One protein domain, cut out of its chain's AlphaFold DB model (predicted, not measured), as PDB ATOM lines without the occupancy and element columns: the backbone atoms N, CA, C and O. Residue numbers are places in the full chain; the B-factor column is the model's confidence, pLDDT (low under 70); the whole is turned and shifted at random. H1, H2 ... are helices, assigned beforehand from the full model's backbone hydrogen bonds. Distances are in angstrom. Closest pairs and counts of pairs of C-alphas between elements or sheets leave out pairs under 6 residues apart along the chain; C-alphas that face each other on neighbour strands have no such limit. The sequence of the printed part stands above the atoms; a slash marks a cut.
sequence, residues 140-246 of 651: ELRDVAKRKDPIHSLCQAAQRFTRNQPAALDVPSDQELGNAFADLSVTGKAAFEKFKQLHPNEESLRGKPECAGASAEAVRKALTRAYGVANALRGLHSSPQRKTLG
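This is residues 140 to 246 of the 651 residues of a protein of Acidobacteriia bacterium AA117 (UniProt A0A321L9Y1). A helical hairpin, H2 and H3 side by side, makes the core, and the long helix H6 crosses over it at a slant. H1 lies on the other side of the hairpin from H6, H4 lies crosswise by the beginning of H2, and the two short helices lie by opposite ends of H6, H5 by its first half and H7 by its last residues. The printed part has 107 residues, with seven named helices in the order H1 to H7 and no named strand; the class is all helix. The whole is compact, with a radius of gyration of the C-alphas of 13.2 A, and rounded, spanning 36 by 35 by 25 A.

Find C-alpha 140 at (-11.405, 17.449, -39.786); here H1 begins, and it runs through residues 140 to 147, 11.4 A from first to last C-alpha. Two residues on, look for H2 at residues 150 to 163, 20.2 A long, beginning at C-alpha 150 at (-21.391, 9.894, -31.365). Past the link of residues 164 to 173 you reach H3, residues 174 to 183, 13.9 A long, and then H4, residues 189 to 198, 14.3 A long. H5 is residues 202 to 205. Next comes the longest helix, H6, residues 216 to 232, which covers 24.1 A from C-alpha 216 at (-21.060, 22.284, -19.140) to C-alpha 232. The last is H7, residues 240 to 244, ending at C-alpha 244 at (-34.307, 26.467, -38.298).

Begin at the two hubs, H2 and H6, which touch four other helices each. They touch one another at a steep tilt of 52 degrees, opposite ways; their closest C-alphas, those of Ala 158 and Ala 218, are 4.6 A apart. H2 and H3 form a hairpin, at a shallow tilt of 13 degrees and opposite ways, and their closest C-alphas, of Ala 157 and Gly 178, are 4.0 A apart. H6 touches H3 with residues 222 to 229 alone, at a steep tilt of 48 degrees; look at Ala 182 and Ala 226, whose C-alphas, the closest, are 5.1 A apart. Moving outward, H1 only just touches H3, with 3 pairs of C-alphas within 8 A, the closest being those of Leu 141 and Phe 181 at 6.7 A. H1 and H2 touch only at the corner, and only just, with 3 such pairs; the C-alphas of Val 144 and Ser 153 are the closest, at 6.1 A. H4 is about perpendicular to H2, at 88 degrees, and H2 touches it with residue 150 alone; the closest C-alphas, of Pro 150 and Ala 191, are 5.6 A apart. H5 touches H6, with the C-alphas of Glu 202 and Val 219 closest at 6.6 A. H7 only just touches H6, with 3 pairs within 8 A, the C-alphas of Ala 232 and Arg 242 being closest at 5.1 A. H1 and H6 are apart. In the backbones of H2, H3, H4, H6 and H7 every O i to N i+4 pair is within hydrogen-bond range; in H1 it is 2 of 4, and H5 is too short for such a pair.

The two C-alphas farthest apart are those of Leu 169, in the link from H2 to H3, and Gln 197 in H4, at 39.1 A. The printed part has no cut, and no link is long; those from H1 to H2, H3 to H4 and H4 to H5 are tight, the other three short. The mean pLDDT of the printed part is 94.9, and no printed residue is under 70.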
ATOM      1  N   GLU A 140     -11.134  17.541 -41.230       95.00
ATOM      2  CA  GLU A 140     -11.405  17.449 -39.786       95.00
ATOM      3  C   GLU A 140     -12.828  16.966 -39.445       95.00
ATOM      4  O   GLU A 140     -13.017  16.253 -38.462       95.00
ATOM      5  N   LEU A 141     -13.829  17.306 -40.262       96.69
ATOM      6  CA  LEU A 141     -15.198  16.807 -40.104       96.69
ATOM      7  C   LEU A 141     -15.290  15.344 -40.553       96.69
ATOM      8  O   LEU A 141     -15.912  14.521 -39.884       96.69
ATOM      9  N   ARG A 142     -14.621  15.005 -41.660       94.44
ATOM     10  CA  ARG A 142     -14.553  13.632 -42.172       94.44
ATOM     11  C   ARG A 142     -13.872  12.677 -41.202       94.44
ATOM     12  O   ARG A 142     -14.362  11.574 -40.990       94.44
ATOM     13  N   ASP A 143     -12.781  13.098 -40.571       95.50
ATOM     14  CA  ASP A 143     -12.065  12.293 -39.578       95.50
ATOM     15  C   ASP A 143     -12.958  11.933 -38.386       95.50
ATOM     16  O   ASP A 143     -12.863  10.828 -37.848       95.50
ATOM     17  N   VAL A 144     -13.865  12.837 -38.003       97.25
ATOM     18  CA  VAL A 144     -14.883  12.569 -36.983       97.25
ATOM     19  C   VAL A 144     -15.978  11.639 -37.515       97.25
ATOM     20  O   VAL A 144     -16.296  10.654 -36.848       97.25
ATOM     21  N   ALA A 145     -16.499  11.872 -38.724       96.75
ATOM     22  CA  ALA A 145     -17.514  11.010 -39.339       96.75
ATOM     23  C   ALA A 145     -17.031   9.551 -39.488       96.75
ATOM     24  O   ALA A 145     -17.737   8.618 -39.105       96.75
ATOM     25  N   LYS A 146     -15.782   9.343 -39.930       95.94
ATOM     26  CA  LYS A 146     -15.151   8.017 -40.095       95.94
ATOM     27  C   LYS A 146     -15.118   7.189 -38.814       95.94
ATOM     28  O   LYS A 146     -15.172   5.961 -38.880       95.94
ATOM     29  N   ARG A 147     -15.023   7.835 -37.646       96.81
ATOM     30  CA  ARG A 147     -15.011   7.141 -36.346       96.81
ATOM     31  C   ARG A 147     -16.359   6.511 -36.018       96.81
ATOM     32  O   ARG A 147     -16.397   5.536 -35.262       96.81
ATOM     33  N   LYS A 148     -17.452   7.046 -36.581       97.25
ATOM     34  CA  LYS A 148     -18.822   6.580 -36.326       97.25
ATOM     35  C   LYS A 148     -19.086   6.515 -34.822       97.25
ATOM     36  O   LYS A 148     -19.618   5.520 -34.334       97.25
ATOM     37  N   ASP A 149     -18.583   7.494 -34.071       97.81
ATOM     38  CA  ASP A 149     -18.634   7.536 -32.610       97.81
ATOM     39  C   ASP A 149     -19.348   8.819 -32.165       97.81
ATOM     40  O   ASP A 149     -18.753   9.899 -32.198       97.81
ATOM     41  N   PRO A 150     -20.620   8.720 -31.745       97.88
ATOM     42  CA  PRO A 150     -21.391   9.894 -31.365       97.88
ATOM     43  C   PRO A 150     -20.824  10.617 -30.139       97.88
ATOM     44  O   PRO A 150     -20.948  11.835 -30.054       97.88
ATOM     45  N   ILE A 151     -20.190   9.910 -29.196       97.69
ATOM     46  CA  ILE A 151     -19.623  10.527 -27.989       97.69
ATOM     47  C   ILE A 151     -18.420  11.381 -28.369       97.69
ATOM     48  O   ILE A 151     -18.326  12.530 -27.935       97.69
ATOM     49  N   HIS A 152     -17.558  10.855 -29.239       97.75
ATOM     50  CA  HIS A 152     -16.428  11.600 -29.779       97.75
ATOM     51  C   HIS A 152     -16.885  12.880 -30.491       97.75
ATOM     52  O   HIS A 152     -16.409  13.975 -30.180       97.75
ATOM     53  N   SER A 153     -17.859  12.755 -31.399       98.31
ATOM     54  CA  SER A 153     -18.437  13.877 -32.144       98.31
ATOM     55  C   SER A 153     -19.028  14.951 -31.220       98.31
ATOM     56  O   SER A 153     -18.744  16.139 -31.379       98.31
ATOM     57  N   LEU A 154     -19.787  14.548 -30.195       98.69
ATOM     58  CA  LEU A 154     -20.355  15.464 -29.197       98.69
ATOM     59  C   LEU A 154     -19.274  16.161 -28.357       98.69
ATOM     60  O   LEU A 154     -19.391  17.356 -28.078       98.69
ATOM     61  N   CYS A 155     -18.207  15.454 -27.975       98.25
ATOM     62  CA  CYS A 155     -17.083  16.051 -27.257       98.25
ATOM     63  C   CYS A 155     -16.336  17.083 -28.122       98.25
ATOM     64  O   CYS A 155     -16.041  18.180 -27.639       98.25
ATOM     65  N   GLN A 156     -16.091  16.788 -29.406       98.12
ATOM     66  CA  GLN A 156     -15.498  17.744 -30.352       98.12
ATOM     67  C   GLN A 156     -16.382  18.987 -30.527       98.12
ATOM     68  O   GLN A 156     -15.887  20.118 -30.476       98.12
ATOM     69  N   ALA A 157     -17.700  18.798 -30.642       98.56
ATOM     70  CA  ALA A 157     -18.661  19.893 -30.693       98.56
ATOM     71  C   ALA A 157     -18.581  20.790 -29.448       98.56
ATOM     72  O   ALA A 157     -18.460  22.012 -29.554       98.56
ATOM     73  N   ALA A 158     -18.579  20.189 -28.256       98.50
ATOM     74  CA  ALA A 158     -18.509  20.918 -26.995       98.50
ATOM     75  C   ALA A 158     -17.175  21.676 -26.824       98.50
ATOM     76  O   ALA A 158     -17.149  22.818 -26.356       98.50
ATOM     77  N   GLN A 159     -16.054  21.102 -27.262       97.62
ATOM     78  CA  GLN A 159     -14.760  21.794 -27.260       97.62
ATOM     79  C   GLN A 159     -14.742  23.008 -28.196       97.62
ATOM     80  O   GLN A 159     -14.138  24.030 -27.865       97.62
ATOM     81  N   ARG A 160     -15.401  22.926 -29.359       97.44
ATOM     82  CA  ARG A 160     -15.555  24.069 -30.270       97.44
ATOM     83  C   ARG A 160     -16.421  25.152 -29.632       97.44
ATOM     84  O   ARG A 160     -15.952  26.272 -29.445       97.44
ATOM     85  N   PHE A 161     -17.615  24.810 -29.152       98.38
ATOM     86  CA  PHE A 161     -18.493  25.780 -28.487       98.38
ATOM     87  C   PHE A 161     -17.859  26.466 -27.270       98.38
ATOM     88  O   PHE A 161     -18.171  27.625 -27.013       98.38
ATOM     89  N   THR A 162     -16.964  25.786 -26.546       97.81
ATOM     90  CA  THR A 162     -16.239  26.379 -25.410       97.81
ATOM     91  C   THR A 162     -15.213  27.420 -25.855       97.81
ATOM     92  O   THR A 162     -15.074  28.455 -25.210       97.81
ATOM     93  N   ARG A 163     -14.498  27.159 -26.957       96.38
ATOM     94  CA  ARG A 163     -13.495  28.084 -27.506       96.38
ATOM     95  C   ARG A 163     -14.128  29.325 -28.131       96.38
ATOM     96  O   ARG A 163     -13.598  30.418 -27.950       96.38
ATOM     97  N   ASN A 164     -15.264  29.154 -28.810       95.75
ATOM     98  CA  ASN A 164     -16.096  30.233 -29.346       95.75
ATOM     99  C   ASN A 164     -15.328  31.263 -30.205       95.75
ATOM    100  O   ASN A 164     -15.581  32.467 -30.125       95.75
ATOM    101  N   GLN A 165     -14.375  30.810 -31.021       96.50
ATOM    102  CA  GLN A 165     -13.666  31.693 -31.942       96.50
ATOM    103  C   GLN A 165     -14.595  32.164 -33.079       96.50
ATOM    104  O   GLN A 165     -15.374  31.360 -33.609       96.50
ATOM    105  N   PRO A 166     -14.532  33.454 -33.465       95.31
ATOM    106  CA  PRO A 166     -15.305  33.975 -34.586       95.31
ATOM    107  C   PRO A 166     -14.814  33.384 -35.912       95.31
ATOM    108  O   PRO A 166     -13.682  32.913 -36.016       95.31
ATOM    109  N   ALA A 167     -15.665  33.434 -36.939       92.50
ATOM    110  CA  ALA A 167     -15.273  33.039 -38.288       92.50
ATOM    111  C   ALA A 167     -14.167  33.960 -38.831       92.50
ATOM    112  O   ALA A 167     -14.118  35.151 -38.511       92.50
ATOM    113  N   ALA A 168     -13.324  33.412 -39.701       87.62
ATOM    114  CA  ALA A 168     -12.372  34.165 -40.514       87.62
ATOM    115  C   ALA A 168     -12.555  33.804 -41.999       87.62
ATOM    116  O   ALA A 168     -13.422  33.004 -42.358       87.62
ATOM    117  N   LEU A 169     -11.778  34.417 -42.895       80.62
ATOM    118  CA  LEU A 169     -11.877  34.119 -44.325       80.62
ATOM    119  C   LEU A 169     -11.573  32.632 -44.575       80.62
ATOM    120  O   LEU A 169     -10.496  32.160 -44.227       80.62
ATOM    121  N   ASP A 170     -12.546  31.909 -45.136       73.94
ATOM    122  CA  ASP A 170     -12.495  30.467 -45.437       73.94
ATOM    123  C   ASP A 170     -12.195  29.555 -44.225       73.94
ATOM    124  O   ASP A 170     -11.868  28.370 -44.362       73.94
ATOM    125  N   VAL A 171     -12.386  30.090 -43.016       86.69
ATOM    126  CA  VAL A 171     -12.311  29.362 -41.750       86.69
ATOM    127  C   VAL A 171     -13.648  29.526 -41.025       86.69
ATOM    128  O   VAL A 171     -14.012  30.651 -40.671       86.69
ATOM    129  N   PRO A 172     -14.396  28.433 -40.805       93.00
ATOM    130  CA  PRO A 172     -15.661  28.502 -40.087       93.00
ATOM    131  C   PRO A 172     -15.432  28.934 -38.637       93.00
ATOM    132  O   PRO A 172     -14.392  28.647 -38.042       93.00
ATOM    133  N   SER A 173     -16.418  29.608 -38.053       96.62
ATOM    134  CA  SER A 173     -16.430  29.871 -36.615       96.62
ATOM    135  C   SER A 173     -16.477  28.563 -35.828       96.62
ATOM    136  O   SER A 173     -16.999  27.542 -36.288       96.62
ATOM    137  N   ASP A 174     -16.027  28.610 -34.577       97.25
ATOM    138  CA  ASP A 174     -16.188  27.470 -33.678       97.25
ATOM    139  C   ASP A 174     -17.673  27.161 -33.394       97.25
ATOM    140  O   ASP A 174     -18.012  26.036 -33.037       97.25
ATOM    141  N   GLN A 175     -18.578  28.129 -33.570       97.44
ATOM    142  CA  GLN A 175     -20.019  27.883 -33.481       97.44
ATOM    143  C   GLN A 175     -20.515  27.009 -34.635       97.44
ATOM    144  O   GLN A 175     -21.248  26.046 -34.417       97.44
ATOM    145  N   GLU A 176     -20.094  27.314 -35.861       97.19
ATOM    146  CA  GLU A 176     -20.483  26.530 -37.031       97.19
ATOM    147  C   GLU A 176     -19.836  25.137 -37.002       97.19
ATOM    148  O   GLU A 176     -20.519  24.149 -37.268       97.19
ATOM    149  N   LEU A 177     -18.560  25.027 -36.607       98.00
ATOM    150  CA  LEU A 177     -17.901  23.725 -36.420       98.00
ATOM    151  C   LEU A 177     -18.526  22.925 -35.280       98.00
ATOM    152  O   LEU A 177     -18.708  21.718 -35.406       98.00
ATOM    153  N   GLY A 178     -18.878  23.584 -34.174       98.38
ATOM    154  CA  GLY A 178     -19.576  22.947 -33.064       98.38
ATOM    155  C   GLY A 178     -20.903  22.332 -33.506       98.38
ATOM    156  O   GLY A 178     -21.191  21.187 -33.160       98.38
ATOM    157  N   ASN A 179     -21.676  23.046 -34.332       98.69
ATOM    158  CA  ASN A 179     -22.892  22.496 -34.930       98.69
ATOM    159  C   ASN A 179     -22.576  21.301 -35.836       98.69
ATOM    160  O   ASN A 179     -23.165  20.243 -35.652       98.69
ATOM    161  N   ALA A 180     -21.612  21.434 -36.752       98.56
ATOM    162  CA  ALA A 180     -21.255  20.371 -37.689       98.56
ATOM    163  C   ALA A 180     -20.787  19.082 -36.985       98.56
ATOM    164  O   ALA A 180     -21.208  17.988 -37.353       98.56
ATOM    165  N   PHE A 181     -19.970  19.178 -35.932       98.75
ATOM    166  CA  PHE A 181     -19.584  18.001 -35.149       98.75
ATOM    167  C   PHE A 181     -20.775  17.379 -34.408       98.75
ATOM    168  O   PHE A 181     -20.882  16.156 -34.358       98.75
ATOM    169  N   ALA A 182     -21.694  18.184 -33.867       98.81
ATOM    170  CA  ALA A 182     -22.898  17.658 -33.229       98.81
ATOM    171  C   ALA A 182     -23.810  16.946 -34.243       98.81
ATOM    172  O   ALA A 182     -24.337  15.878 -33.938       98.81
ATOM    173  N   ASP A 183     -23.942  17.481 -35.456       98.75
ATOM    174  CA  ASP A 183     -24.720  16.882 -36.547       98.75
ATOM    175  C   ASP A 183     -24.205  15.477 -36.897       98.75
ATOM    176  O   ASP A 183     -24.976  14.518 -36.933       98.75
ATOM    177  N   LEU A 184     -22.882  15.325 -37.039       98.56
ATOM    178  CA  LEU A 184     -22.221  14.051 -37.355       98.56
ATOM    179  C   LEU A 184     -22.386  12.968 -36.278       98.56
ATOM    180  O   LEU A 184     -22.078  11.806 -36.531       98.56
ATOM    181  N   SER A 185     -22.867  13.310 -35.079       98.38
ATOM    182  CA  SER A 185     -23.209  12.308 -34.061       98.38
ATOM    183  C   SER A 185     -24.512  11.556 -34.365       98.38
ATOM    184  O   SER A 185     -24.759  10.506 -33.772       98.38
ATOM    185  N   VAL A 186     -25.346  12.078 -35.273       97.88
ATOM    186  CA  VAL A 186     -26.705  11.572 -35.520       97.88
ATOM    187  C   VAL A 186     -27.109  11.502 -36.993       97.88
ATOM    188  O   VAL A 186     -28.222  11.061 -37.263       97.88
ATOM    189  N   THR A 187     -26.279  11.946 -37.942       97.00
ATOM    190  CA  THR A 187     -26.628  11.936 -39.377       97.00
ATOM    191  C   THR A 187     -26.239  10.642 -40.084       97.00
ATOM    192  O   THR A 187     -27.019  10.145 -40.892       97.00
ATOM    193  N   GLY A 188     -25.080  10.069 -39.753       95.88
ATOM    194  CA  GLY A 188     -24.632   8.782 -40.287       95.88
ATOM    195  C   GLY A 188     -25.339   7.594 -39.628       95.88
ATOM    196  O   GLY A 188     -25.623   7.614 -38.429       95.88
ATOM    197  N   LYS A 189     -25.640   6.550 -40.405       94.00
ATOM    198  CA  LYS A 189     -26.395   5.373 -39.953       94.00
ATOM    199  C   LYS A 189     -25.691   4.656 -38.806       94.00
ATOM    200  O   LYS A 189     -26.317   4.370 -37.787       94.00
ATOM    201  N   ALA A 190     -24.387   4.406 -38.916       95.81
ATOM    202  CA  ALA A 190     -23.647   3.716 -37.864       95.81
ATOM    203  C   ALA A 190     -23.467   4.584 -36.608       95.81
ATOM    204  O   ALA A 190     -23.574   4.073 -35.489       95.81
ATOM    205  N   ALA A 191     -23.219   5.887 -36.776       97.56
ATOM    206  CA  ALA A 191     -23.163   6.835 -35.668       97.56
ATOM    207  C   ALA A 191     -24.504   6.895 -34.920       97.56
ATOM    208  O   ALA A 191     -24.531   6.783 -33.692       97.56
ATOM    209  N   PHE A 192     -25.616   6.983 -35.653       96.38
ATOM    210  CA  PHE A 192     -26.949   7.059 -35.073       96.38
ATOM    211  C   PHE A 192     -27.385   5.747 -34.399       96.38
ATOM    212  O   PHE A 192     -27.975   5.784 -33.319       96.38
ATOM    213  N   GLU A 193     -27.032   4.577 -34.945       95.50
ATOM    214  CA  GLU A 193     -27.241   3.294 -34.255       95.50
ATOM    215  C   GLU A 193     -26.540   3.249 -32.891       95.50
ATOM    216  O   GLU A 193     -27.134   2.833 -31.893       95.50
ATOM    217  N   LYS A 194     -25.296   3.736 -32.801       97.69
ATOM    218  CA  LYS A 194     -24.607   3.851 -31.507       97.69
ATOM    219  C   LYS A 194     -25.237   4.918 -30.616       97.69
ATOM    220  O   LYS A 194     -25.318   4.720 -29.407       97.69
ATOM    221  N   PHE A 195     -25.718   6.023 -31.182       97.69
ATOM    222  CA  PHE A 195     -26.417   7.067 -30.429       97.69
ATOM    223  C   PHE A 195     -27.680   6.504 -29.757       97.69
ATOM    224  O   PHE A 195     -27.918   6.768 -28.578       97.69
ATOM    225  N   LYS A 196     -28.434   5.647 -30.464       95.56
ATOM    226  CA  LYS A 196     -29.570   4.899 -29.904       95.56
ATOM    227  C   LYS A 196     -29.177   4.011 -28.731       95.56
ATOM    228  O   LYS A 196     -29.888   3.985 -27.740       95.56
ATOM    229  N   GLN A 197     -28.042   3.324 -28.815       96.38
ATOM    230  CA  GLN A 197     -27.584   2.414 -27.759       96.38
ATOM    231  C   GLN A 197     -27.057   3.146 -26.518       96.38
ATOM    232  O   GLN A 197     -27.216   2.664 -25.400       96.38
ATOM    233  N   LEU A 198     -26.392   4.286 -26.712       96.12
ATOM    234  CA  LEU A 198     -25.679   4.988 -25.643       96.12
ATOM    235  C   LEU A 198     -26.548   5.981 -24.868       96.12
ATOM    236  O   LEU A 198     -26.159   6.379 -23.775       96.12
ATOM    237  N   HIS A 199     -27.684   6.399 -25.435       96.25
ATOM    238  CA  HIS A 199     -28.568   7.431 -24.881       96.25
ATOM    239  C   HIS A 199     -27.823   8.665 -24.325       96.25
ATOM    240  O   HIS A 199     -27.969   8.982 -23.141       96.25
ATOM    241  N   PRO A 200     -27.010   9.370 -25.144       96.75
ATOM    242  CA  PRO A 200     -26.105  10.391 -24.634       96.75
ATOM    243  C   PRO A 200     -26.831  11.509 -23.888       96.75
ATOM    244  O   PRO A 200     -27.843  12.039 -24.354       96.75
ATOM    245  N   ASN A 201     -26.270  11.897 -22.750       96.38
ATOM    246  CA  ASN A 201     -26.692  13.026 -21.936       96.38
ATOM    247  C   ASN A 201     -25.477  13.688 -21.265       96.38
ATOM    248  O   ASN A 201     -24.320  13.327 -21.502       96.38
ATOM    249  N   GLU A 202     -25.722  14.698 -20.440       95.38
ATOM    250  CA  GLU A 202     -24.652  15.474 -19.805       95.38
ATOM    251  C   GLU A 202     -23.808  14.619 -18.850       95.38
ATOM    252  O   GLU A 202     -22.603  14.837 -18.732       95.38
ATOM    253  N   GLU A 203     -24.418  13.638 -18.181       92.31
ATOM    254  CA  GLU A 203     -23.729  12.718 -17.276       92.31
ATOM    255  C   GLU A 203     -22.859  11.722 -18.048       92.31
ATOM    256  O   GLU A 203     -21.696  11.539 -17.696       92.31
ATOM    257  N   SER A 204     -23.361  11.155 -19.149       92.50
ATOM    258  CA  SER A 204     -22.605  10.198 -19.966       92.50
ATOM    259  C   SER A 204     -21.367  10.819 -20.623       92.50
ATOM    260  O   SER A 204     -20.404  10.113 -20.927       92.50
ATOM    261  N   LEU A 205     -21.399  12.136 -20.864       94.62
ATOM    262  CA  LEU A 205     -20.283  12.910 -21.415       94.62
ATOM    263  C   LEU A 205     -19.333  13.444 -20.330       94.62
ATOM    264  O   LEU A 205     -18.170  13.747 -20.612       94.62
ATOM    265  N   ARG A 206     -19.790  13.542 -19.077       88.00
ATOM    266  CA  ARG A 206     -18.992  14.065 -17.964       88.00
ATOM    267  C   ARG A 206     -17.787  13.164 -17.690       88.00
ATOM    268  O   ARG A 206     -17.905  11.949 -17.581       88.00
ATOM    269  N   GLY A 207     -16.611  13.773 -17.543       78.81
ATOM    270  CA  GLY A 207     -15.383  13.053 -17.187       78.81
ATOM    271  C   GLY A 207     -14.813  12.168 -18.299       78.81
ATOM    272  O   GLY A 207     -13.800  11.507 -18.077       78.81
ATOM    273  N   LYS A 208     -15.407  12.168 -19.502       91.75
ATOM    274  CA  LYS A 208     -14.794  11.535 -20.672       91.75
ATOM    275  C   LYS A 208     -13.516  12.301 -21.036       91.75
ATOM    276  O   LYS A 208     -13.598  13.514 -21.233       91.75
ATOM    277  N   PRO A 209     -12.356  11.629 -21.173       92.56
ATOM    278  CA  PRO A 209     -11.103  12.293 -21.544       92.56
ATOM    279  C   PRO A 209     -11.217  13.095 -22.845       92.56
ATOM    280  O   PRO A 209     -10.645  14.170 -22.972       92.56
ATOM    281  N   GLU A 210     -12.020  12.608 -23.789       91.50
ATOM    282  CA  GLU A 210     -12.265  13.259 -25.079       91.50
ATOM    283  C   GLU A 210     -13.020  14.585 -24.958       91.50
ATOM    284  O   GLU A 210     -12.872  15.452 -25.813       91.50
ATOM    285  N   CYS A 211     -13.791  14.762 -23.884       94.00
ATOM    286  CA  CYS A 211     -14.514  15.987 -23.553       94.00
ATOM    287  C   CYS A 211     -13.675  16.939 -22.678       94.00
ATOM    288  O   CYS A 211     -14.193  17.953 -22.204       94.00
ATOM    289  N   ALA A 212     -12.392  16.642 -22.425       93.25
ATOM    290  CA  ALA A 212     -11.538  17.498 -21.607       93.25
ATOM    291  C   ALA A 212     -11.508  18.936 -22.153       93.25
ATOM    292  O   ALA A 212     -11.377  19.162 -23.358       93.25
ATOM    293  N   GLY A 213     -11.658  19.909 -21.252       89.38
ATOM    294  CA  GLY A 213     -11.703  21.335 -21.589       89.38
ATOM    295  C   GLY A 213     -13.056  21.855 -22.089       89.38
ATOM    296  O   GLY A 213     -13.174  23.058 -22.293       89.38
ATOM    297  N   ALA A 214     -14.078  21.008 -22.262       96.12
ATOM    298  CA  ALA A 214     -15.424  21.462 -22.608       96.12
ATOM    299  C   ALA A 214     -16.184  22.006 -21.382       96.12
ATOM    300  O   ALA A 214     -16.193  21.387 -20.315       96.12
ATOM    301  N   SER A 215     -16.863  23.146 -21.532       96.00
ATOM    302  CA  SER A 215     -17.751  23.686 -20.499       96.00
ATOM    303  C   SER A 215     -19.083  22.924 -20.448       96.00
ATOM    304  O   SER A 215     -19.547  22.373 -21.447       96.00
ATOM    305  N   ALA A 216     -19.749  22.924 -19.289       95.06
ATOM    306  CA  ALA A 216     -21.060  22.284 -19.140       95.06
ATOM    307  C   ALA A 216     -22.128  22.892 -20.074       95.06
ATOM    308  O   ALA A 216     -22.987  22.185 -20.596       95.06
ATOM    309  N   GLU A 217     -22.057  24.202 -20.326       96.44
ATOM    310  CA  GLU A 217     -22.933  24.880 -21.285       96.44
ATOM    311  C   GLU A 217     -22.693  24.403 -22.720       96.44
ATOM    312  O   GLU A 217     -23.648  24.138 -23.451       96.44
ATOM    313  N   ALA A 218     -21.431  24.235 -23.109       97.88
ATOM    314  CA  ALA A 218     -21.070  23.748 -24.429       97.88
ATOM    315  C   ALA A 218     -21.512  22.295 -24.666       97.88
ATOM    316  O   ALA A 218     -21.990  21.975 -25.754       97.88
ATOM    317  N   VAL A 219     -21.418  21.437 -23.643       97.56
ATOM    318  CA  VAL A 219     -21.946  20.061 -23.687       97.56
ATOM    319  C   VAL A 219     -23.458  20.067 -23.919       97.56
ATOM    320  O   VAL A 219     -23.948  19.412 -24.838       97.56
ATOM    321  N   ARG A 220     -24.199  20.870 -23.147       97.12
ATOM    322  CA  ARG A 220     -25.652  21.027 -23.313       97.12
ATOM    323  C   ARG A 220     -26.015  21.555 -24.700       97.12
ATOM    324  O   ARG A 220     -26.995  21.095 -25.288       97.12
ATOM    325  N   LYS A 221     -25.223  22.477 -25.254       97.88
ATOM    326  CA  LYS A 221     -25.413  23.000 -26.613       97.88
ATOM    327  C   LYS A 221     -25.201  21.927 -27.687       97.88
ATOM    328  O   LYS A 221     -26.044  21.803 -28.573       97.88
ATOM    329  N   ALA A 222     -24.143  21.123 -27.573       98.38
ATOM    330  CA  ALA A 222     -23.877  20.002 -28.475       98.38
ATOM    331  C   ALA A 222     -25.006  18.962 -28.451       98.38
ATOM    332  O   ALA A 222     -25.531  18.605 -29.505       98.38
ATOM    333  N   LEU A 223     -25.449  18.552 -27.257       98.38
ATOM    334  CA  LEU A 223     -26.586  17.641 -27.102       98.38
ATOM    335  C   LEU A 223     -27.866  18.234 -27.699       98.38
ATOM    336  O   LEU A 223     -28.546  17.571 -28.474       98.38
ATOM    337  N   THR A 224     -28.173  19.500 -27.403       97.88
ATOM    338  CA  THR A 224     -29.375  20.170 -27.932       97.88
ATOM    339  C   THR A 224     -29.390  20.173 -29.460       97.88
ATOM    340  O   THR A 224     -30.422  19.878 -30.061       97.88
ATOM    341  N   ARG A 225     -28.247  20.457 -30.101       98.06
ATOM    342  CA  ARG A 225     -28.124  20.406 -31.561       98.06
ATOM    343  C   ARG A 225     -28.322  18.984 -32.091       98.06
ATOM    344  O   ARG A 225     -29.148  18.804 -32.979       98.06
ATOM    345  N   ALA A 226     -27.642  17.988 -31.521       98.50
ATOM    346  CA  ALA A 226     -27.737  16.594 -31.958       98.50
ATOM    347  C   ALA A 226     -29.161  16.026 -31.825       98.50
ATOM    348  O   ALA A 226     -29.709  15.493 -32.788       98.50
ATOM    349  N   TYR A 227     -29.814  16.206 -30.673       98.00
ATOM    350  CA  TYR A 227     -31.213  15.799 -30.494       98.00
ATOM    351  C   TYR A 227     -32.158  16.589 -31.408       98.00
ATOM    352  O   TYR A 227     -33.103  16.018 -31.951       98.00
ATOM    353  N   GLY A 228     -31.903  17.883 -31.624       97.06
ATOM    354  CA  GLY A 228     -32.657  18.701 -32.577       97.06
ATOM    355  C   GLY A 228     -32.595  18.145 -34.001       97.06
ATOM    356  O   GLY A 228     -33.633  17.992 -34.641       97.06
ATOM    357  N   VAL A 229     -31.400  17.775 -34.468       97.75
ATOM    358  CA  VAL A 229     -31.186  17.144 -35.780       97.75
ATOM    359  C   VAL A 229     -31.849  15.772 -35.854       97.75
ATOM    360  O   VAL A 229     -32.640  15.540 -36.763       97.75
ATOM    361  N   ALA A 230     -31.609  14.889 -34.882       95.81
ATOM    362  CA  ALA A 230     -32.190  13.544 -34.867       95.81
ATOM    363  C   ALA A 230     -33.729  13.557 -34.898       95.81
ATOM    364  O   ALA A 230     -34.348  12.692 -35.521       95.81
ATOM    365  N   ASN A 231     -34.346  14.548 -34.248       93.56
ATOM    366  CA  ASN A 231     -35.789  14.773 -34.294       93.56
ATOM    367  C   ASN A 231     -36.247  15.348 -35.636       93.56
ATOM    368  O   ASN A 231     -37.244  14.894 -36.192       93.56
ATOM    369  N   ALA A 232     -35.528  16.337 -36.172       93.44
ATOM    370  CA  ALA A 232     -35.904  16.988 -37.422       93.44
ATOM    371  C   ALA A 232     -35.827  16.049 -38.634       93.44
ATOM    372  O   ALA A 232     -36.693  16.141 -39.499       93.44
ATOM    373  N   LEU A 233     -34.849  15.136 -38.680       92.19
ATOM    374  CA  LEU A 233     -34.689  14.172 -39.780       92.19
ATOM    375  C   LEU A 233     -35.790  13.097 -39.831       92.19
ATOM    376  O   LEU A 233     -35.976  12.468 -40.866       92.19
ATOM    377  N   ARG A 234     -36.545  12.905 -38.741       87.25
ATOM    378  CA  ARG A 234     -37.751  12.049 -38.699       87.25
ATOM    379  C   ARG A 234     -39.032  12.792 -39.055       87.25
ATOM    380  O   ARG A 234     -40.073  12.176 -39.271       87.25
ATOM    381  N   GLY A 235     -38.982  14.118 -39.009       84.88
ATOM    382  CA  GLY A 235     -40.100  14.978 -39.347       84.88
ATOM    383  C   GLY A 235     -40.164  15.269 -40.841       84.88
ATOM    384  O   GLY A 235     -39.351  14.812 -41.639       84.88
ATOM    385  N   LEU A 236     -41.130  16.103 -41.219       86.88
ATOM    386  CA  LEU A 236     -41.208  16.623 -42.581       86.88
ATOM    387  C   LEU A 236     -39.993  17.511 -42.877       86.88
ATOM    388  O   LEU A 236     -39.693  18.431 -42.107       86.88
ATOM    389  N   HIS A 237     -39.363  17.312 -44.038       88.75
ATOM    390  CA  HIS A 237     -38.241  18.142 -44.506       88.75
ATOM    391  C   HIS A 237     -38.602  19.632 -44.591       88.75
ATOM    392  O   HIS A 237     -37.804  20.514 -44.289       88.75
ATOM    393  N   SER A 238     -39.860  19.926 -44.929       86.81
ATOM    394  CA  SER A 238     -40.404  21.284 -45.014       86.81
ATOM    395  C   SER A 238     -40.803  21.894 -43.661       86.81
ATOM    396  O   SER A 238     -41.243  23.049 -43.626       86.81
ATOM    397  N   SER A 239     -40.663  21.157 -42.550       89.81
ATOM    398  CA  SER A 239     -41.070  21.618 -41.219       89.81
ATOM    399  C   SER A 239     -40.279  22.853 -40.759       89.81
ATOM    400  O   SER A 239     -39.090  22.986 -41.068       89.81
ATOM    401  N   PRO A 240     -40.892  23.760 -39.971       90.62
ATOM    402  CA  PRO A 240     -40.173  24.884 -39.375       90.62
ATOM    403  C   PRO A 240     -38.949  24.436 -38.568       90.62
ATOM    404  O   PRO A 240     -37.890  25.044 -38.677       90.62
ATOM    405  N   GLN A 241     -39.064  23.333 -37.820       91.38
ATOM    406  CA  GLN A 241     -37.975  22.757 -37.030       91.38
ATOM    407  C   GLN A 241     -36.781  22.403 -37.922       91.38
ATOM    408  O   GLN A 241     -35.674  22.872 -37.660       91.38
ATOM    409  N   ARG A 242     -37.000  21.672 -39.026       92.69
ATOM    410  CA  ARG A 242     -35.935  21.367 -39.992       92.69
ATOM    411  C   ARG A 242     -35.337  22.638 -40.593       92.69
ATOM    412  O   ARG A 242     -34.114  22.739 -40.660       92.69
ATOM    413  N   LYS A 243     -36.157  23.625 -40.971       90.56
ATOM    414  CA  LYS A 243     -35.677  24.896 -41.549       90.56
ATOM    415  C   LYS A 243     -34.781  25.684 -40.593       90.56
ATOM    416  O   LYS A 243     -33.753  26.197 -41.023       90.56
ATOM    417  N   THR A 244     -35.116  25.740 -39.299       92.19
ATOM    418  CA  THR A 244     -34.307  26.467 -38.298       92.19
ATOM    419  C   THR A 244     -32.907  25.890 -38.102       92.19
ATOM    420  O   THR A 244     -32.007  26.611 -37.678       92.19
ATOM    421  N   LEU A 245     -32.701  24.610 -38.425       94.75
ATOM    422  CA  LEU A 245     -31.390  23.976 -38.323       94.75
ATOM    423  C   LEU A 245     -30.442  24.379 -39.461       94.75
ATOM    424  O   LEU A 245     -29.234  24.210 -39.294       94.75
ATOM    425  N   GLY A 246     -30.959  24.917 -40.571       92.56
ATOM    426  CA  GLY A 246     -30.166  25.273 -41.745       92.56
ATOM    427  C   GLY A 246     -29.499  24.053 -42.385       92.56
ATOM    428  O   GLY A 246     -30.066  22.963 -42.410       92.56
TER     429      GLY A 246